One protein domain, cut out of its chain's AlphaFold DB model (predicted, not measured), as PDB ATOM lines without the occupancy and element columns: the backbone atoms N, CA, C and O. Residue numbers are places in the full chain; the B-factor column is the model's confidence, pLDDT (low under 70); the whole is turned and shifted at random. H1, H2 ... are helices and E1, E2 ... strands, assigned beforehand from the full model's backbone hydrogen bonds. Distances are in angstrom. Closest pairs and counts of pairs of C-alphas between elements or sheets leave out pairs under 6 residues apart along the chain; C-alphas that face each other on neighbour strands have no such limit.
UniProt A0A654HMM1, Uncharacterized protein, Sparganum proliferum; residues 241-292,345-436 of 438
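What this domain is: This is residues 241 to 292 and 345 to 436 of the 438 residues of an uncharacterized protein of Sparganum proliferum (UniProt A0A654HMM1). What is the main shape? A small closed barrel of five strands, E1, E3, E4, E6 and E5, makes the core, with H1, H3 and H6 on its outside. H5 reaches away from it toward a loose group of H2, E2 and H4 at one end of the long axis. What builds it? The printed part has 144 residues, with six named helices and six named strands in the order H1 E1 H2 E2 E3 E4 H3 H4 H5 E5 E6 H6, and its class is mixed, helices and strands. The barrel is mixed, with E4 and E6 parallel and its other neighbours antiparallel. How large is it? It is compact, with a radius of gyration of the C-alphas of 15.2 A and spans of 43 by 37 by 27 A.

How they stand to each other: How does the ring close? Round it run E1, residues 267 to 277; E3, 347 to 351; E4, 356 to 362; E6, 416 to 422; and E5, 397 to 404, back to E1. E1 bends by 83 degrees at residue 274, pairing with E5 over 267 to 274 and with E3 over 274 to 277. Within hydrogen-bond range are N 274 and O 351 at 2.7 A, N 350 and O 357 at 3.0 A in the hairpin E3 and E4, N 418 and O 361 at 2.8 A, N 401 and O 420 at 2.9 A in the hairpin E5 and E6, and N 271 and O 400 at 2.9 A. What is on the barrel? Outside it are H3, residues 364 to 371, whose closest C-alphas to E6 are Ala 366 and Ala 420, 4.8 A, and H1, 256 to 260, closest to E4 at Val 256 and Tyr 357, 6.3 A. H6, 426 to 434, is outside too, closest to E1 at Phe 272 and Val 429, 6.6 A, and H5, 383 to 393, is on the barrel, closest to E1 at Val 275 and Ile 393, 6.7 A. What is not on it? H2, 285 to 288, and H4, 375 to 378, are close but not clearly touching, their closest C-alphas being Ser 285 and Phe 378, 7.8 A; E2, 289 to 292, pairs with no named strand. How are the helix backbones? Every O i to N i+4 pair is within hydrogen-bond range in H1, H3 and H6, and 6 of 7 are in H5; H2 and H4 are too short for such a pair.

Where its parts are: Where are the anchor points? H1 begins at C-alpha 256 (116.055, 173.052, 104.348), and H6 ends at C-alpha 434 (105.430, 180.987, 109.996). Which elements are long? E1 measures 23.7 A from first to last C-alpha, E5 20.3 A, E6 16.3 A and H5 16.0 A.

The domain as a whole: Where is the cut? Residues 293 to 344 are not printed, and C-alphas 292 and 345 are 11.2 A apart across it. Which link is long? Of the links printed whole, E5 to E6 is long, with 11 residues. Where is confidence low? Residues 264 to 265, 405 to 414 and 434 to 436 have pLDDT under 70.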
ATOM      1  N   GLU A 241     138.297 185.081 103.304       71.38
ATOM      2  CA  GLU A 241     137.344 186.189 103.211       71.38
ATOM      3  C   GLU A 241     135.901 185.745 103.495       71.38
ATOM      4  O   GLU A 241     135.108 186.509 104.038       71.38
ATOM      5  N   ILE A 242     135.560 184.500 103.149       74.44
ATOM      6  CA  ILE A 242     134.240 183.907 103.398       74.44
ATOM      7  C   ILE A 242     134.149 183.408 104.842       74.44
ATOM      8  O   ILE A 242     133.112 183.560 105.483       74.44
ATOM      9  N   GLU A 243     135.234 182.835 105.368       73.75
ATOM     10  CA  GLU A 243     135.284 182.302 106.735       73.75
ATOM     11  C   GLU A 243     135.261 183.395 107.822       73.75
ATOM     12  O   GLU A 243     134.786 183.159 108.936       73.75
ATOM     13  N   HIS A 244     135.748 184.602 107.511       76.38
ATOM     14  CA  HIS A 244     135.871 185.711 108.468       76.38
ATOM     15  C   HIS A 244     134.813 186.810 108.299       76.38
ATOM     16  O   HIS A 244     134.928 187.866 108.923       76.38
ATOM     17  N   ILE A 245     133.773 186.582 107.494       79.88
ATOM     18  CA  ILE A 245     132.699 187.564 107.323       79.88
ATOM     19  C   ILE A 245     131.951 187.789 108.658       79.88
ATOM     20  O   ILE A 245     131.732 186.831 109.409       79.88
ATOM     21  N   PRO A 246     131.546 189.028 108.997       87.56
ATOM     22  CA  PRO A 246     130.746 189.271 110.194       87.56
ATOM     23  C   PRO A 246     129.374 188.596 110.078       87.56
ATOM     24  O   PRO A 246     128.589 188.911 109.183       87.56
ATOM     25  N   LEU A 247     129.062 187.701 111.025       89.44
ATOM     26  CA  LEU A 247     127.786 186.968 111.062       89.44
ATOM     27  C   LEU A 247     126.573 187.905 111.138       89.44
ATOM     28  O   LEU A 247     125.518 187.593 110.593       89.44
ATOM     29  N   SER A 248     126.745 189.083 111.746       87.69
ATOM     30  CA  SER A 248     125.714 190.117 111.857       87.69
ATOM     31  C   SER A 248     125.260 190.698 110.519       87.69
ATOM     32  O   SER A 248     124.223 191.343 110.503       87.69
ATOM     33  N   GLY A 249     125.998 190.496 109.421       84.31
ATOM     34  CA  GLY A 249     125.589 190.913 108.075       84.31
ATOM     35  C   GLY A 249     124.794 189.854 107.301       84.31
ATOM     36  O   GLY A 249     124.370 190.111 106.174       84.31
ATOM     37  N   ILE A 250     124.612 188.653 107.860       86.88
ATOM     38  CA  ILE A 250     123.866 187.563 107.225       86.88
ATOM     39  C   ILE A 250     122.437 187.587 107.771       86.88
ATOM     40  O   ILE A 250     122.216 187.353 108.954       86.88
ATOM     41  N   HIS A 251     121.458 187.847 106.903       86.19
ATOM     42  CA  HIS A 251     120.048 187.987 107.306       86.19
ATOM     43  C   HIS A 251     119.084 187.080 106.536       86.19
ATOM     44  O   HIS A 251     117.914 186.978 106.894       86.19
ATOM     45  N   THR A 252     119.552 186.419 105.476       87.81
ATOM     46  CA  THR A 252     118.717 185.562 104.630       87.81
ATOM     47  C   THR A 252     118.376 184.270 105.364       87.81
ATOM     48  O   THR A 252     119.209 183.372 105.443       87.81
ATOM     49  N   VAL A 253     117.160 184.169 105.895       90.38
ATOM     50  CA  VAL A 253     116.665 182.962 106.572       90.38
ATOM     51  C   VAL A 253     115.997 182.033 105.560       90.38
ATOM     52  O   VAL A 253     115.154 182.472 104.782       90.38
ATOM     53  N   LEU A 254     116.365 180.753 105.588       89.25
ATOM     54  CA  LEU A 254     115.841 179.701 104.719       89.25
ATOM     55  C   LEU A 254     115.455 178.462 105.527       89.25
ATOM     56  O   LEU A 254     116.035 178.183 106.580       89.25
ATOM     57  N   THR A 255     114.528 177.685 104.983       91.50
ATOM     58  CA  THR A 255     114.285 176.294 105.384       91.50
ATOM     59  C   THR A 255     115.203 175.334 104.620       91.50
ATOM     60  O   THR A 255     115.817 175.691 103.610       91.50
ATOM     61  N   VAL A 256     115.317 174.090 105.084       90.00
ATOM     62  CA  VAL A 256     116.055 173.052 104.348       90.00
ATOM     63  C   VAL A 256     115.425 172.788 102.978       90.00
ATOM     64  O   VAL A 256     116.153 172.615 102.001       90.00
ATOM     65  N   GLU A 257     114.099 172.798 102.876       88.62
ATOM     66  CA  GLU A 257     113.395 172.674 101.600       88.62
ATOM     67  C   GLU A 257     113.740 173.819 100.644       88.62
ATOM     68  O   GLU A 257     114.026 173.549  99.481       88.62
ATOM     69  N   ASP A 258     113.826 175.066 101.120       86.44
ATOM     70  CA  ASP A 258     114.241 176.206 100.289       86.44
ATOM     71  C   ASP A 258     115.632 176.001  99.685       86.44
ATOM     72  O   ASP A 258     115.877 176.325  98.519       86.44
ATOM     73  N   ILE A 259     116.547 175.442 100.479       85.06
ATOM     74  CA  ILE A 259     117.912 175.128 100.054       85.06
ATOM     75  C   ILE A 259     117.892 174.012  99.002       85.06
ATOM     76  O   ILE A 259     118.533 174.136  97.961       85.06
ATOM     77  N   ILE A 260     117.130 172.939  99.237       81.81
ATOM     78  CA  ILE A 260     116.997 171.808  98.303       81.81
ATOM     79  C   ILE A 260     116.314 172.237  96.997       81.81
ATOM     80  O   ILE A 260     116.692 171.771  95.922       81.81
ATOM     81  N   ALA A 261     115.332 173.132  97.078       80.00
ATOM     82  CA  ALA A 261     114.618 173.695  95.939       80.00
ATOM     83  C   ALA A 261     115.452 174.724  95.155       80.00
ATOM     84  O   ALA A 261     115.013 175.189  94.104       80.00
ATOM     85  N   GLY A 262     116.643 175.088  95.643       73.56
ATOM     86  CA  GLY A 262     117.532 176.038  94.976       73.56
ATOM     87  C   GLY A 262     117.081 177.495  95.091       73.56
ATOM     88  O   GLY A 262     117.441 178.309  94.243       73.56
ATOM     89  N   ARG A 263     116.310 177.867  96.126       71.50
ATOM     90  CA  ARG A 263     115.940 179.280  96.358       71.50
ATOM     91  C   ARG A 263     117.157 180.159  96.637       71.50
ATOM     92  O   ARG A 263     117.143 181.344  96.309       71.50
ATOM     93  N   VAL A 264     118.226 179.580  97.185       66.94
ATOM     94  CA  VAL A 264     119.553 180.198  97.190       66.94
ATOM     95  C   VAL A 264     120.444 179.471  96.207       66.94
ATOM     96  O   VAL A 264     120.871 178.343  96.428       66.94
ATOM     97  N   ASN A 265     120.741 180.172  95.116       59.62
ATOM     98  CA  ASN A 265     121.682 179.697  94.122       59.62
ATOM     99  C   ASN A 265     123.110 179.836  94.649       59.62
ATOM    100  O   ASN A 265     123.854 178.885  94.588       59.62
ATOM    101  N   SER A 266     123.517 180.961  95.230       72.62
ATOM    102  CA  SER A 266     124.852 181.097  95.829       72.62
ATOM    103  C   SER A 266     124.873 182.208  96.860       72.62
ATOM    104  O   SER A 266     124.241 183.238  96.635       72.62
ATOM    105  N   GLY A 267     125.650 182.045  97.928       78.56
ATOM    106  CA  GLY A 267     125.852 183.091  98.924       78.56
ATOM    107  C   GLY A 267     125.656 182.610 100.354       78.56
ATOM    108  O   GLY A 267     125.770 181.419 100.648       78.56
ATOM    109  N   PHE A 268     125.418 183.577 101.235       87.12
ATOM    110  CA  PHE A 268     125.273 183.375 102.670       87.12
ATOM    111  C   PHE A 268     123.806 183.212 103.064       87.12
ATOM    112  O   PHE A 268     122.924 183.830 102.466       87.12
ATOM    113  N   GLY A 269     123.557 182.420 104.100       91.50
ATOM    114  CA  GLY A 269     122.223 182.248 104.655       91.50
ATOM    115  C   GLY A 269     122.235 181.729 106.086       91.50
ATOM    116  O   GLY A 269     123.277 181.359 106.632       91.50
ATOM    117  N   ILE A 270     121.046 181.717 106.676       93.50
ATOM    118  CA  ILE A 270     120.742 181.180 107.996       93.50
ATOM    119  C   ILE A 270     119.710 180.071 107.828       93.50
ATOM    120  O   ILE A 270     118.707 180.254 107.143       93.50
ATOM    121  N   VAL A 271     119.929 178.940 108.493       93.88
ATOM    122  CA  VAL A 271     118.924 177.881 108.636       93.88
ATOM    123  C   VAL A 271     118.779 177.499 110.106       93.88
ATOM    124  O   VAL A 271     119.766 177.304 110.818       93.88
ATOM    125  N   PHE A 272     117.537 177.391 110.579       95.06
ATOM    126  CA  PHE A 272     117.229 176.953 111.942       95.06
ATOM    127  C   PHE A 272     117.015 175.444 111.969       95.06
ATOM    128  O   PHE A 272     115.879 174.963 111.908       95.06
ATOM    129  N   ALA A 273     118.113 174.702 112.077       94.88
ATOM    130  CA  ALA A 273     118.131 173.254 111.930       94.88
ATOM    131  C   ALA A 273     118.837 172.554 113.093       94.88
ATOM    132  O   ALA A 273     119.532 173.147 113.915       94.88
ATOM    133  N   THR A 274     118.624 171.250 113.155       95.00
ATOM    134  CA  THR A 274     119.207 170.326 114.117       95.00
ATOM    135  C   THR A 274     120.310 169.526 113.445       95.00
ATOM    136  O   THR A 274     120.111 169.014 112.341       95.00
ATOM    137  N   VAL A 275     121.458 169.354 114.101       94.44
ATOM    138  CA  VAL A 275     122.498 168.447 113.592       94.44
ATOM    139  C   VAL A 275     122.063 167.008 113.871       94.44
ATOM    140  O   VAL A 275     121.873 166.610 115.016       94.44
ATOM    141  N   THR A 276     121.870 166.222 112.817       93.19
ATOM    142  CA  THR A 276     121.295 164.862 112.886       93.19
ATOM    143  C   THR A 276     122.308 163.762 112.595       93.19
ATOM    144  O   THR A 276     122.093 162.610 112.962       93.19
ATOM    145  N   LYS A 277     123.443 164.103 111.978       90.69
ATOM    146  CA  LYS A 277     124.573 163.193 111.765       90.69
ATOM    147  C   LYS A 277     125.873 163.968 111.920       90.69
ATOM    148  O   LYS A 277     126.008 165.017 111.302       90.69
ATOM    149  N   LEU A 278     126.812 163.432 112.698       89.50
ATOM    150  CA  LEU A 278     128.165 163.961 112.870       89.50
ATOM    151  C   LEU A 278     129.114 162.795 113.224       89.50
ATOM    152  O   LEU A 278     129.028 162.273 114.335       89.50
ATOM    153  N   PRO A 279     129.960 162.315 112.294       83.62
ATOM    154  CA  PRO A 279     130.742 161.089 112.458       83.62
ATOM    155  C   PRO A 279     132.149 161.358 113.025       83.62
ATOM    156  O   PRO A 279     133.148 161.007 112.395       83.62
ATOM    157  N   VAL A 280     132.220 161.994 114.199       86.88
ATOM    158  CA  VAL A 280     133.475 162.349 114.906       86.88
ATOM    159  C   VAL A 280     133.962 161.267 115.881       86.88
ATOM    160  O   VAL A 280     135.074 161.333 116.391       86.88
ATOM    161  N   ASP A 281     133.135 160.259 116.134       87.62
ATOM    162  CA  ASP A 281     133.331 159.180 117.106       87.62
ATOM    163  C   ASP A 281     133.822 157.870 116.465       87.62
ATOM    164  O   ASP A 281     133.624 156.794 117.014       87.62
ATOM    165  N   GLN A 282     134.442 157.946 115.286       82.62
ATOM    166  CA  GLN A 282     135.052 156.781 114.632       82.62
ATOM    167  C   GLN A 282     136.349 156.383 115.340       82.62
ATOM    168  O   GLN A 282     136.987 157.251 115.925       82.62
ATOM    169  N   ASP A 283     136.767 155.115 115.252       77.88
ATOM    170  CA  ASP A 283     138.000 154.621 115.898       77.88
ATOM    171  C   ASP A 283     139.244 155.402 115.452       77.88
ATOM    172  O   ASP A 283     140.051 155.847 116.271       77.88
ATOM    173  N   ASP A 284     139.342 155.654 114.148       81.69
ATOM    174  CA  ASP A 284     140.388 156.472 113.548       81.69
ATOM    175  C   ASP A 284     140.024 157.969 113.610       81.69
ATOM    176  O   ASP A 284     139.167 158.444 112.853       81.69
ATOM    177  N   SER A 285     140.697 158.729 114.489       82.06
ATOM    178  CA  SER A 285     140.535 160.190 114.594       82.06
ATOM    179  C   SER A 285     140.869 160.913 113.295       82.06
ATOM    180  O   SER A 285     140.295 161.971 113.028       82.06
ATOM    181  N   MET A 286     141.748 160.354 112.457       82.88
ATOM    182  CA  MET A 286     142.167 160.988 111.208       82.88
ATOM    183  C   MET A 286     141.032 161.096 110.192       82.88
ATOM    184  O   MET A 286     141.099 161.931 109.295       82.88
ATOM    185  N   ARG A 287     139.952 160.317 110.340       81.38
ATOM    186  CA  ARG A 287     138.775 160.410 109.460       81.38
ATOM    187  C   ARG A 287     137.957 161.679 109.663       81.38
ATOM    188  O   ARG A 287     137.245 162.087 108.749       81.38
ATOM    189  N   ALA A 288     138.046 162.280 110.844       83.94
ATOM    190  CA  ALA A 288     137.386 163.540 111.171       83.94
ATOM    191  C   ALA A 288     138.264 164.762 110.847       83.94
ATOM    192  O   ALA A 288     137.817 165.899 111.016       83.94
ATOM    193  N   LEU A 289     139.499 164.538 110.383       87.25
ATOM    194  CA  LEU A 289     140.524 165.560 110.232       87.25
ATOM    195  C   LEU A 289     141.061 165.634 108.797       87.25
ATOM    196  O   LEU A 289     141.114 164.659 108.049       87.25
ATOM    197  N   LEU A 290     141.494 166.826 108.410       85.81
ATOM    198  CA  LEU A 290     142.234 167.109 107.194       85.81
ATOM    199  C   LEU A 290     143.664 167.492 107.564       85.81
ATOM    200  O   LEU A 290     143.894 168.469 108.273       85.81
ATOM    201  N   VAL A 291     144.620 166.736 107.031       86.69
ATOM    202  CA  VAL A 291     146.055 167.007 107.162       86.69
ATOM    203  C   VAL A 291     146.531 167.717 105.908       86.69
ATOM    204  O   VAL A 291     146.482 167.148 104.815       86.69
ATOM    205  N   SER A 292     146.998 168.951 106.053       86.38
ATOM    206  CA  SER A 292     147.508 169.770 104.955       86.38
ATOM    207  C   SER A 292     148.919 170.261 105.240       86.38
ATOM    208  O   SER A 292     149.312 170.441 106.383       86.38
ATOM    209  N   ASN A 345     137.462 168.147 109.292       79.88
ATOM    210  CA  ASN A 345     136.852 167.893 107.996       79.88
ATOM    211  C   ASN A 345     135.746 166.852 108.156       79.88
ATOM    212  O   ASN A 345     135.865 165.696 107.749       79.88
ATOM    213  N   CYS A 346     134.678 167.274 108.825       78.06
ATOM    214  CA  CYS A 346     133.551 166.418 109.152       78.06
ATOM    215  C   CYS A 346     132.348 166.748 108.274       78.06
ATOM    216  O   CYS A 346     131.877 167.888 108.228       78.06
ATOM    217  N   PHE A 347     131.814 165.714 107.627       80.44
ATOM    218  CA  PHE A 347     130.528 165.791 106.949       80.44
ATOM    219  C   PHE A 347     129.403 165.545 107.940       80.44
ATOM    220  O   PHE A 347     129.433 164.577 108.702       80.44
ATOM    221  N   ALA A 348     128.390 166.392 107.892       87.31
ATOM    222  CA  ALA A 348     127.254 166.328 108.786       87.31
ATOM    223  C   ALA A 348     125.934 166.441 108.024       87.31
ATOM    224  O   ALA A 348     125.888 166.886 106.874       87.31
ATOM    225  N   ASN A 349     124.856 166.052 108.701       91.62
ATOM    226  CA  ASN A 349     123.498 166.279 108.226       91.62
ATOM    227  C   ASN A 349     122.824 167.308 109.123       91.62
ATOM    228  O   ASN A 349     122.833 167.152 110.349       91.62
ATOM    229  N   VAL A 350     122.168 168.290 108.521       93.69
ATOM    230  CA  VAL A 350     121.301 169.235 109.232       93.69
ATOM    231  C   VAL A 350     119.858 168.999 108.808       93.69
ATOM    232  O   VAL A 350     119.586 168.788 107.627       93.69
ATOM    233  N   SER A 351     118.942 168.986 109.770       94.06
ATOM    234  CA  SER A 351     117.523 168.728 109.525       94.06
ATOM    235  C   SER A 351     116.648 169.758 110.212       94.06
ATOM    236  O   SER A 351     116.880 170.100 111.371       94.06
ATOM    237  N   ASP A 352     115.611 170.211 109.529       93.00
ATOM    238  CA  ASP A 352     114.517 170.969 110.122       93.00
ATOM    239  C   ASP A 352     113.181 170.251 109.857       93.00
ATOM    240  O   ASP A 352     113.143 169.082 109.480       93.00
ATOM    241  N   HIS A 353     112.071 170.938 110.106       89.12
ATOM    242  CA  HIS A 353     110.723 170.425 109.862       89.12
ATOM    243  C   HIS A 353     110.368 170.217 108.377       89.12
ATOM    244  O   HIS A 353     109.387 169.539 108.093       89.12
ATOM    245  N   THR A 354     111.140 170.786 107.450       90.06
ATOM    246  CA  THR A 354     110.919 170.715 105.995       90.06
ATOM    247  C   THR A 354     111.773 169.638 105.321       90.06
ATOM    248  O   THR A 354     111.447 169.168 104.234       90.06
ATOM    249  N   GLY A 355     112.852 169.185 105.967       90.38
ATOM    250  CA  GLY A 355     113.647 168.064 105.474       90.38
ATOM    251  C   GLY A 355     115.046 167.971 106.072       90.38
ATOM    252  O   GLY A 355     115.372 168.594 107.082       90.38
ATOM    253  N   THR A 356     115.897 167.184 105.409       89.94
ATOM    254  CA  THR A 356     117.297 166.954 105.795       89.94
ATOM    255  C   THR A 356     118.239 167.292 104.645       89.94
ATOM    256  O   THR A 356     118.140 166.709 103.566       89.94
ATOM    257  N   TYR A 357     119.219 168.163 104.899       88.31
ATOM    258  CA  TYR A 357     120.344 168.396 103.999       88.31
ATOM    259  C   TYR A 357     121.540 167.549 104.441       88.31
ATOM    260  O   TYR A 357     122.025 167.666 105.566       88.31
ATOM    261  N   THR A 358     122.018 166.669 103.561       84.00
ATOM    262  CA  THR A 358     123.028 165.638 103.883       84.00
ATOM    263  C   THR A 358     124.449 165.995 103.447       84.00
ATOM    264  O   THR A 358     125.380 165.214 103.634       84.00
ATOM    265  N   ARG A 359     124.634 167.166 102.826       79.25
ATOM    266  CA  ARG A 359     125.911 167.626 102.258       79.25
ATOM    267  C   ARG A 359     126.436 168.855 102.997       79.25
ATOM    268  O   ARG A 359     126.804 169.844 102.364       79.25
ATOM    269  N   CYS A 360     126.446 168.805 104.327       87.00
ATOM    270  CA  CYS A 360     126.995 169.879 105.150       87.00
ATOM    271  C   CYS A 360     128.452 169.588 105.497       87.00
ATOM    272  O   CYS A 360     128.781 168.483 105.930       87.00
ATOM    273  N   VAL A 361     129.311 170.587 105.332       86.94
ATOM    274  CA  VAL A 361     130.702 170.565 105.788       86.94
ATOM    275  C   VAL A 361     130.840 171.672 106.808       86.94
ATOM    276  O   VAL A 361     130.546 172.824 106.506       86.94
ATOM    277  N   PHE A 362     131.256 171.331 108.019       88.44
ATOM    278  CA  PHE A 362     131.549 172.344 109.020       88.44
ATOM    279  C   PHE A 362     132.977 172.831 108.826       88.44
ATOM    280  O   PHE A 362     133.883 172.027 108.606       88.44
ATOM    281  N   THR A 363     133.173 174.146 108.882       87.62
ATOM    282  CA  THR A 363     134.514 174.729 108.834       87.62
ATOM    283  C   THR A 363     135.290 174.368 110.095       87.62
ATOM    284  O   THR A 363     134.694 174.036 111.127       87.62
ATOM    285  N   ASN A 364     136.623 174.459 110.031       88.88
ATOM    286  CA  ASN A 364     137.464 174.210 111.200       88.88
ATOM    287  C   ASN A 364     137.022 175.090 112.374       88.88
ATOM    288  O   ASN A 364     136.729 174.583 113.454       88.88
ATOM    289  N   ARG A 365     136.852 176.391 112.115       88.12
ATOM    290  CA  ARG A 365     136.394 177.367 113.103       88.12
ATOM    291  C   ARG A 365     135.022 177.030 113.694       88.12
ATOM    292  O   ARG A 365     134.832 177.182 114.899       88.12
ATOM    293  N   ALA A 366     134.071 176.571 112.875       90.94
ATOM    294  CA  ALA A 366     132.736 176.216 113.353       90.94
ATOM    295  C   ALA A 366     132.786 175.045 114.345       90.94
ATOM    296  O   ALA A 366     132.150 175.114 115.396       90.94
ATOM    297  N   ILE A 367     133.552 173.990 114.036       91.75
ATOM    298  CA  ILE A 367     133.701 172.841 114.940       91.75
ATOM    299  C   ILE A 367     134.503 173.210 116.189       91.75
ATOM    300  O   ILE A 367     134.076 172.863 117.286       91.75
ATOM    301  N   GLU A 368     135.614 173.939 116.054       93.31
ATOM    302  CA  GLU A 368     136.418 174.371 117.205       93.31
ATOM    303  C   GLU A 368     135.590 175.201 118.184       93.31
ATOM    304  O   GLU A 368     135.657 174.975 119.389       93.31
ATOM    305  N   SER A 369     134.745 176.101 117.675       92.25
ATOM    306  CA  SER A 369     133.826 176.878 118.507       92.25
ATOM    307  C   SER A 369     132.742 176.015 119.157       92.25
ATOM    308  O   SER A 369     132.361 176.280 120.294       92.25
ATOM    309  N   LEU A 370     132.227 175.002 118.454       92.50
ATOM    310  CA  LEU A 370     131.180 174.115 118.968       92.50
ATOM    311  C   LEU A 370     131.694 173.157 120.049       92.50
ATOM    312  O   LEU A 370     131.005 172.933 121.043       92.50
ATOM    313  N   PHE A 371     132.890 172.596 119.867       93.69
ATOM    314  CA  PHE A 371     133.528 171.719 120.852       93.69
ATOM    315  C   PHE A 371     134.326 172.479 121.910       93.69
ATOM    316  O   PHE A 371     134.671 171.888 122.927       93.69
ATOM    317  N   SER A 372     134.615 173.768 121.688       94.06
ATOM    318  CA  SER A 372     135.604 174.527 122.470       94.06
ATOM    319  C   SER A 372     136.954 173.799 122.541       94.06
ATOM    320  O   SER A 372     137.590 173.759 123.591       94.06
ATOM    321  N   LEU A 373     137.353 173.177 121.424       95.25
ATOM    322  CA  LEU A 373     138.495 172.265 121.339       95.25
ATOM    323  C   LEU A 373     139.152 172.325 119.958       95.25
ATOM    324  O   LEU A 373     138.478 172.125 118.942       95.25
ATOM    325  N   SER A 374     140.469 172.521 119.918       94.62
ATOM    326  CA  SER A 374     141.228 172.552 118.665       94.62
ATOM    327  C   SER A 374     141.317 171.177 117.994       94.62
ATOM    328  O   SER A 374     141.240 170.128 118.641       94.62
ATOM    329  N   SER A 375     141.557 171.165 116.681       92.50
ATOM    330  CA  SER A 375     141.800 169.927 115.917       92.50
ATOM    331  C   SER A 375     142.974 169.091 116.469       92.50
ATOM    332  O   SER A 375     142.960 167.858 116.409       92.50
ATOM    333  N   LYS A 376     143.982 169.761 117.049       92.12
ATOM    334  CA  LYS A 376     145.189 169.156 117.644       92.12
ATOM    335  C   LYS A 376     144.944 168.515 119.000       92.12
ATOM    336  O   LYS A 376     145.633 167.562 119.347       92.12
ATOM    337  N   GLU A 377     144.003 169.036 119.770       93.81
ATOM    338  CA  GLU A 377     143.581 168.402 121.017       93.81
ATOM    339  C   GLU A 377     142.634 167.238 120.707       93.81
ATOM    340  O   GLU A 377     142.756 166.159 121.281       93.81
ATOM    341  N   PHE A 378     141.760 167.404 119.712       93.75
ATOM    342  CA  PHE A 378     140.807 166.380 119.294       93.75
ATOM    343  C   PHE A 378     141.448 165.080 118.807       93.75
ATOM    344  O   PHE A 378     140.975 164.002 119.165       93.75
ATOM    345  N   ILE A 379     142.528 165.147 118.017       91.25
ATOM    346  CA  ILE A 379     143.224 163.938 117.538       91.25
ATOM    347  C   ILE A 379     143.710 163.053 118.699       91.25
ATOM    348  O   ILE A 379     143.775 161.833 118.542       91.25
ATOM    349  N   GLN A 380     144.000 163.665 119.855       91.38
ATOM    350  CA  GLN A 380     144.506 163.005 121.058       91.38
ATOM    351  C   GLN A 380     143.394 162.451 121.957       91.38
ATOM    352  O   GLN A 380     143.692 161.686 122.877       91.38
ATOM    353  N   LEU A 381     142.129 162.803 121.704       92.00
ATOM    354  CA  LEU A 381     141.011 162.324 122.504       92.00
ATOM    355  C   LEU A 381     140.716 160.844 122.240       92.00
ATOM    356  O   LEU A 381     140.674 160.420 121.077       92.00
ATOM    357  N   PRO A 382     140.423 160.058 123.290       91.62
ATOM    358  CA  PRO A 382     139.922 158.703 123.128       91.62
ATOM    359  C   PRO A 382     138.523 158.711 122.499       91.62
ATOM    360  O   PRO A 382     137.769 159.680 122.601       91.62
ATOM    361  N   VAL A 383     138.144 157.589 121.879       90.88
ATOM    362  CA  VAL A 383     136.849 157.425 121.187       90.88
ATOM    363  C   VAL A 383     135.661 157.791 122.088       90.88
ATOM    364  O   VAL A 383     134.724 158.437 121.624       90.88
ATOM    365  N   GLY A 384     135.715 157.434 123.379       93.88
ATOM    366  CA  GLY A 384     134.659 157.738 124.352       93.88
ATOM    367  C   GLY A 384     134.406 159.239 124.527       93.88
ATOM    368  O   GLY A 384     133.259 159.678 124.460       93.88
ATOM    369  N   ASP A 385     135.463 160.040 124.646       94.75
ATOM    370  CA  ASP A 385     135.341 161.495 124.800       94.75
ATOM    371  C   ASP A 385     134.862 162.151 123.499       94.75
ATOM    372  O   ASP A 385     134.025 163.055 123.520       94.75
ATOM    373  N   ARG A 386     135.304 161.635 122.342       93.81
ATOM    374  CA  ARG A 386     134.786 162.064 121.029       93.81
ATOM    375  C   ARG A 386     133.292 161.764 120.879       93.81
ATOM    376  O   ARG A 386     132.552 162.578 120.323       93.81
ATOM    377  N   ALA A 387     132.831 160.627 121.399       93.69
ATOM    378  CA  ALA A 387     131.413 160.287 121.431       93.69
ATOM    379  C   ALA A 387     130.625 161.236 122.344       93.69
ATOM    380  O   ALA A 387     129.551 161.694 121.956       93.69
ATOM    381  N   LEU A 388     131.158 161.602 123.515       95.06
ATOM    382  CA  LEU A 388     130.525 162.600 124.384       95.06
ATOM    383  C   LEU A 388     130.383 163.950 123.671       95.06
ATOM    384  O   LEU A 388     129.282 164.498 123.641       95.06
ATOM    385  N   LEU A 389     131.446 164.434 123.016       94.00
ATOM    386  CA  LEU A 389     131.414 165.658 122.203       94.00
ATOM    387  C   LEU A 389     130.358 165.594 121.092       94.00
ATOM    388  O   LEU A 389     129.590 166.532 120.904       94.00
ATOM    389  N   LYS A 390     130.251 164.471 120.377       93.69
ATOM    390  CA  LYS A 390     129.199 164.269 119.370       93.69
ATOM    391  C   LYS A 390     127.800 164.467 119.955       93.69
ATOM    392  O   LYS A 390     126.970 165.153 119.354       93.69
ATOM    393  N   TRP A 391     127.533 163.880 121.121       94.06
ATOM    394  CA  TRP A 391     126.224 163.945 121.772       94.06
ATOM    395  C   TRP A 391     125.915 165.307 122.401       94.06
ATOM    396  O   TRP A 391     124.744 165.613 122.616       94.06
ATOM    397  N   THR A 392     126.910 166.174 122.632       92.56
ATOM    398  CA  THR A 392     126.627 167.560 123.040       92.56
ATOM    399  C   THR A 392     126.034 168.401 121.909       92.56
ATOM    400  O   THR A 392     125.426 169.430 122.207       92.56
ATOM    401  N   ILE A 393     126.165 167.971 120.649       91.75
ATOM    402  CA  ILE A 393     125.695 168.696 119.458       91.75
ATOM    403  C   ILE A 393     124.509 167.994 118.796       91.75
ATOM    404  O   ILE A 393     123.561 168.654 118.366       91.75
ATOM    405  N   LEU A 394     124.551 166.664 118.680       93.50
ATOM    406  CA  LEU A 394     123.498 165.920 117.999       93.50
ATOM    407  C   LEU A 394     122.126 166.175 118.624       93.50
ATOM    408  O   LEU A 394     121.972 166.245 119.840       93.50
ATOM    409  N   LEU A 395     121.121 166.278 117.757       91.81
ATOM    410  CA  LEU A 395     119.719 166.479 118.118       91.81
ATOM    411  C   LEU A 395     119.422 167.796 118.857       91.81
ATOM    412  O   LEU A 395     118.281 168.029 119.252       91.81
ATOM    413  N   LYS A 396     120.403 168.702 118.968       90.94
ATOM    414  CA  LYS A 396     120.175 170.084 119.390       90.94
ATOM    415  C   LYS A 396     119.901 170.980 118.194       90.94
ATOM    416  O   LYS A 396     120.516 170.844 117.134       90.94
ATOM    417  N   ARG A 397     118.973 171.915 118.386       91.25
ATOM    418  CA  ARG A 397     118.627 172.924 117.391       91.25
ATOM    419  C   ARG A 397     119.602 174.092 117.478       91.25
ATOM    420  O   ARG A 397     119.898 174.559 118.573       91.25
ATOM    421  N   PHE A 398     120.041 174.573 116.323       95.06
ATOM    422  CA  PHE A 398     120.965 175.691 116.179       95.06
ATOM    423  C   PHE A 398     120.431 176.708 115.174       95.06
ATOM    424  O   PHE A 398     119.699 176.366 114.241       95.06
ATOM    425  N   LYS A 399     120.847 177.960 115.351       95.44
ATOM    426  CA  LYS A 399     120.913 178.957 114.287       95.44
ATOM    427  C   LYS A 399     122.211 178.716 113.520       95.44
ATOM    428  O   LYS A 399     123.296 178.951 114.047       95.44
ATOM    429  N   ILE A 400     122.104 178.171 112.311       95.50
ATOM    430  CA  ILE A 400     123.256 177.756 111.507       95.50
ATOM    431  C   ILE A 400     123.512 178.805 110.432       95.50
ATOM    432  O   ILE A 400     122.685 178.981 109.537       95.50
ATOM    433  N   TYR A 401     124.671 179.457 110.495       94.62
ATOM    434  CA  TYR A 401     125.152 180.352 109.447       94.62
ATOM    435  C   TYR A 401     125.926 179.536 108.429       94.62
ATOM    436  O   TYR A 401     126.838 178.785 108.787       94.62
ATOM    437  N   PHE A 402     125.590 179.685 107.156       92.38
ATOM    438  CA  PHE A 402     126.227 178.915 106.105       92.38
ATOM    439  C   PHE A 402     126.560 179.753 104.884       92.38
ATOM    440  O   PHE A 402     125.980 180.809 104.637       92.38
ATOM    441  N   TRP A 403     127.478 179.216 104.089       87.25
ATOM    442  CA  TRP A 403     127.751 179.669 102.740       87.25
ATOM    443  C   TRP A 403     127.680 178.511 101.749       87.25
ATOM    444  O   TRP A 403     128.172 177.404 101.996       87.25
ATOM    445  N   MET A 404     127.085 178.782 100.594       80.06
ATOM    446  CA  MET A 404     126.907 177.813  99.523       80.06
ATOM    447  C   MET A 404     127.406 178.391  98.199       80.06
ATOM    448  O   MET A 404     127.113 179.536  97.843       80.06
ATOM    449  N   ARG A 405     128.165 177.585  97.449       67.44
ATOM    450  CA  ARG A 405     128.533 177.916  96.065       67.44
ATOM    451  C   ARG A 405     127.338 177.751  95.149       67.44
ATOM    452  O   ARG A 405     126.490 176.904  95.401       67.44
ATOM    453  N   GLN A 406     127.372 178.474  94.033       60.25
ATOM    454  CA  GLN A 406     126.454 178.220  92.932       60.25
ATOM    455  C   GLN A 406     126.468 176.738  92.553       60.25
ATOM    456  O   GLN A 406     127.571 176.231  92.310       60.25
ATOM    457  N   PRO A 407     125.302 176.050  92.503       58.16
ATOM    458  CA  PRO A 407     125.182 174.756  91.866       58.16
ATOM    459  C   PRO A 407     125.891 174.811  90.524       58.16
ATOM    460  O   PRO A 407     125.527 175.554  89.611       58.16
ATOM    461  N   GLY A 408     127.000 174.094  90.471       43.59
ATOM    462  CA  GLY A 408     127.843 174.013  89.302       43.59
ATOM    463  C   GLY A 408     127.595 172.680  88.633       43.59
ATOM    464  O   GLY A 408     127.159 171.724  89.264       43.59
ATOM    465  N   PHE A 409     127.966 172.589  87.367       38.53
ATOM    466  CA  PHE A 409     127.957 171.340  86.618       38.53
ATOM    467  C   PHE A 409     128.529 170.143  87.400       38.53
ATOM    468  O   PHE A 409     127.919 169.083  87.461       38.53
ATOM    469  N   ASN A 410     129.700 170.338  88.017       39.62
ATOM    470  CA  ASN A 410     130.455 169.299  88.728       39.62
ATOM    471  C   ASN A 410     129.902 169.020  90.132       39.62
ATOM    472  O   ASN A 410     130.197 167.993  90.740       39.62
ATOM    473  N   HIS A 411     129.109 169.952  90.665       50.75
ATOM    474  CA  HIS A 411     128.525 169.903  92.001       50.75
ATOM    475  C   HIS A 411     127.077 170.403  91.925       50.75
ATOM    476  O   HIS A 411     126.792 171.504  92.404       50.75
ATOM    477  N   PRO A 412     126.166 169.616  91.315       52.06
ATOM    478  CA  PRO A 412     124.764 170.008  91.163       52.06
ATOM    479  C   PRO A 412     124.086 170.189  92.525       52.06
ATOM    480  O   PRO A 412     123.193 171.013  92.665       52.06
ATOM    481  N   ASN A 413     124.582 169.477  93.544       62.53
ATOM    482  CA  ASN A 413     124.244 169.679  94.948       62.53
ATOM    483  C   ASN A 413     125.472 170.254  95.678       62.53
ATOM    484  O   ASN A 413     126.323 169.476  96.148       62.53
ATOM    485  N   PRO A 414     125.629 171.587  95.727       66.88
ATOM    486  CA  PRO A 414     126.769 172.221  96.376       66.88
ATOM    487  C   PRO A 414     126.803 171.892  97.872       66.88
ATOM    488  O   PRO A 414     125.781 171.624  98.508       66.88
ATOM    489  N   TYR A 415     128.001 171.888  98.452       78.62
ATOM    490  CA  TYR A 415     128.132 171.730  99.895       78.62
ATOM    491  C   TYR A 415     127.578 172.956 100.613       78.62
ATOM    492  O   TYR A 415     127.837 174.095 100.216       78.62
ATOM    493  N   LEU A 416     126.856 172.699 101.698       86.56
ATOM    494  CA  LEU A 416     126.504 173.715 102.673       86.56
ATOM    495  C   LEU A 416     127.694 173.845 103.627       86.56
ATOM    496  O   LEU A 416     127.924 172.962 104.452       86.56
ATOM    497  N   ASN A 417     128.484 174.908 103.472       88.25
ATOM    498  CA  ASN A 417     129.637 175.166 104.331       88.25
ATOM    499  C   ASN A 417     129.140 175.900 105.573       88.25
ATOM    500  O   ASN A 417     128.756 177.064 105.482       88.25
ATOM    501  N   VAL A 418     129.093 175.215 106.710       92.19
ATOM    502  CA  VAL A 418     128.649 175.785 107.982       92.19
ATOM    503  C   VAL A 418     129.771 176.641 108.553       92.19
ATOM    504  O   VAL A 418     130.828 176.118 108.894       92.19
ATOM    505  N   LEU A 419     129.524 177.948 108.647       91.31
ATOM    506  CA  LEU A 419     130.481 178.952 109.113       91.31
ATOM    507  C   LEU A 419     130.452 179.105 110.637       91.31
ATOM    508  O   LEU A 419     131.493 179.304 111.257       91.31
ATOM    509  N   ALA A 420     129.258 179.024 111.228       93.56
ATOM    510  CA  ALA A 420     129.037 179.138 112.664       93.56
ATOM    511  C   ALA A 420     127.694 178.517 113.065       93.56
ATOM    512  O   ALA A 420     126.777 178.386 112.248       93.56
ATOM    513  N   CYS A 421     127.576 178.152 114.338       94.19
ATOM    514  CA  CYS A 421     126.344 177.671 114.951       94.19
ATOM    515  C   CYS A 421     126.133 178.401 116.275       94.19
ATOM    516  O   CYS A 421     127.007 178.375 117.137       94.19
ATOM    517  N   GLU A 422     124.967 179.015 116.441       93.44
ATOM    518  CA  GLU A 422     124.574 179.704 117.669       93.44
ATOM    519  C   GLU A 422     123.335 179.039 118.286       93.44
ATOM    520  O   GLU A 422     122.526 178.439 117.563       93.44
ATOM    521  N   PRO A 423     123.150 179.127 119.614       91.50
ATOM    522  CA  PRO A 423     121.880 178.790 120.237       91.50
ATOM    523  C   PRO A 423     120.764 179.637 119.607       91.50
ATOM    524  O   PRO A 423     120.916 180.853 119.494       91.50
ATOM    525  N   PRO A 424     119.659 179.027 119.162       89.44
ATOM    526  CA  PRO A 424     118.611 179.766 118.483       89.44
ATOM    527  C   PRO A 424     117.757 180.543 119.492       89.44
ATOM    528  O   PRO A 424     117.388 180.005 120.538       89.44
ATOM    529  N   ASP A 425     117.387 181.780 119.157       88.69
ATOM    530  CA  ASP A 425     116.371 182.522 119.906       88.69
ATOM    531  C   ASP A 425     114.975 181.945 119.607       88.69
ATOM    532  O   ASP A 425     114.616 181.681 118.455       88.69
ATOM    533  N   ALA A 426     114.169 181.756 120.653       83.88
ATOM    534  CA  ALA A 426     112.812 181.238 120.551       83.88
ATOM    535  C   ALA A 426     111.938 182.086 119.611       83.88
ATOM    536  O   ALA A 426     111.125 181.532 118.865       83.88
ATOM    537  N   PHE A 427     112.122 183.411 119.604       82.44
ATOM    538  CA  PHE A 427     111.352 184.307 118.739       82.44
ATOM    539  C   PHE A 427     111.752 184.184 117.260       82.44
ATOM    540  O   PHE A 427     110.885 184.144 116.379       82.44
ATOM    541  N   GLU A 428     113.051 184.059 116.976       81.81
ATOM    542  CA  GLU A 428     113.559 183.831 115.620       81.81
ATOM    543  C   GLU A 428     113.079 182.484 115.062       81.81
ATOM    544  O   GLU A 428     112.602 182.412 113.926       81.81
ATOM    545  N   VAL A 429     113.114 181.425 115.881       79.62
ATOM    546  CA  VAL A 429     112.610 180.099 115.491       79.62
ATOM    547  C   VAL A 429     111.124 180.166 115.173       79.62
ATOM    548  O   VAL A 429     110.706 179.684 114.120       79.62
ATOM    549  N   TYR A 430     110.325 180.791 116.039       79.62
ATOM    550  CA  TYR A 430     108.889 180.938 115.814       79.62
ATOM    551  C   TYR A 430     108.578 181.696 114.516       79.62
ATOM    552  O   TYR A 430     107.707 181.289 113.745       79.62
ATOM    553  N   SER A 431     109.328 182.764 114.247       73.69
ATOM    554  CA  SER A 431     109.187 183.558 113.025       73.69
ATOM    555  C   SER A 431     109.542 182.747 111.778       73.69
ATOM    556  O   SER A 431     108.800 182.791 110.800       73.69
ATOM    557  N   SER A 432     110.602 181.929 111.836       70.81
ATOM    558  CA  SER A 432     111.011 181.065 110.719       70.81
ATOM    559  C   SER A 432     109.953 180.014 110.348       70.81
ATOM    560  O   SER A 432     109.752 179.737 109.165       70.81
ATOM    561  N   LEU A 433     109.219 179.482 111.335       70.88
ATOM    562  CA  LEU A 433     108.163 178.482 111.129       70.88
ATOM    563  C   LEU A 433     106.916 179.056 110.433       70.88
ATOM    564  O   LEU A 433     106.220 178.330 109.731       70.88
ATOM    565  N   ARG A 434     106.615 180.351 110.606       61.06
ATOM    566  CA  ARG A 434     105.430 180.987 109.996       61.06
ATOM    567  C   ARG A 434     105.570 181.220 108.489       61.06
ATOM    568  O   ARG A 434     104.568 181.212 107.783       61.06
ATOM    569  N   SER A 435     106.795 181.395 108.000       52.94
ATOM    570  CA  SER A 435     107.114 181.626 106.582       52.94
ATOM    571  C   SER A 435     106.807 180.440 105.653       52.94
ATOM    572  O   SER A 435     106.788 180.625 104.442       52.94
ATOM    573  N   GLY A 436     106.569 179.237 106.194       45.19
ATOM    574  CA  GLY A 436     106.272 178.022 105.422       45.19
ATOM    575  C   GLY A 436     104.781 177.700 105.237       45.19
ATOM    576  O   GLY A 436     104.468 176.633 104.720       45.19
TER     577      GLY A 436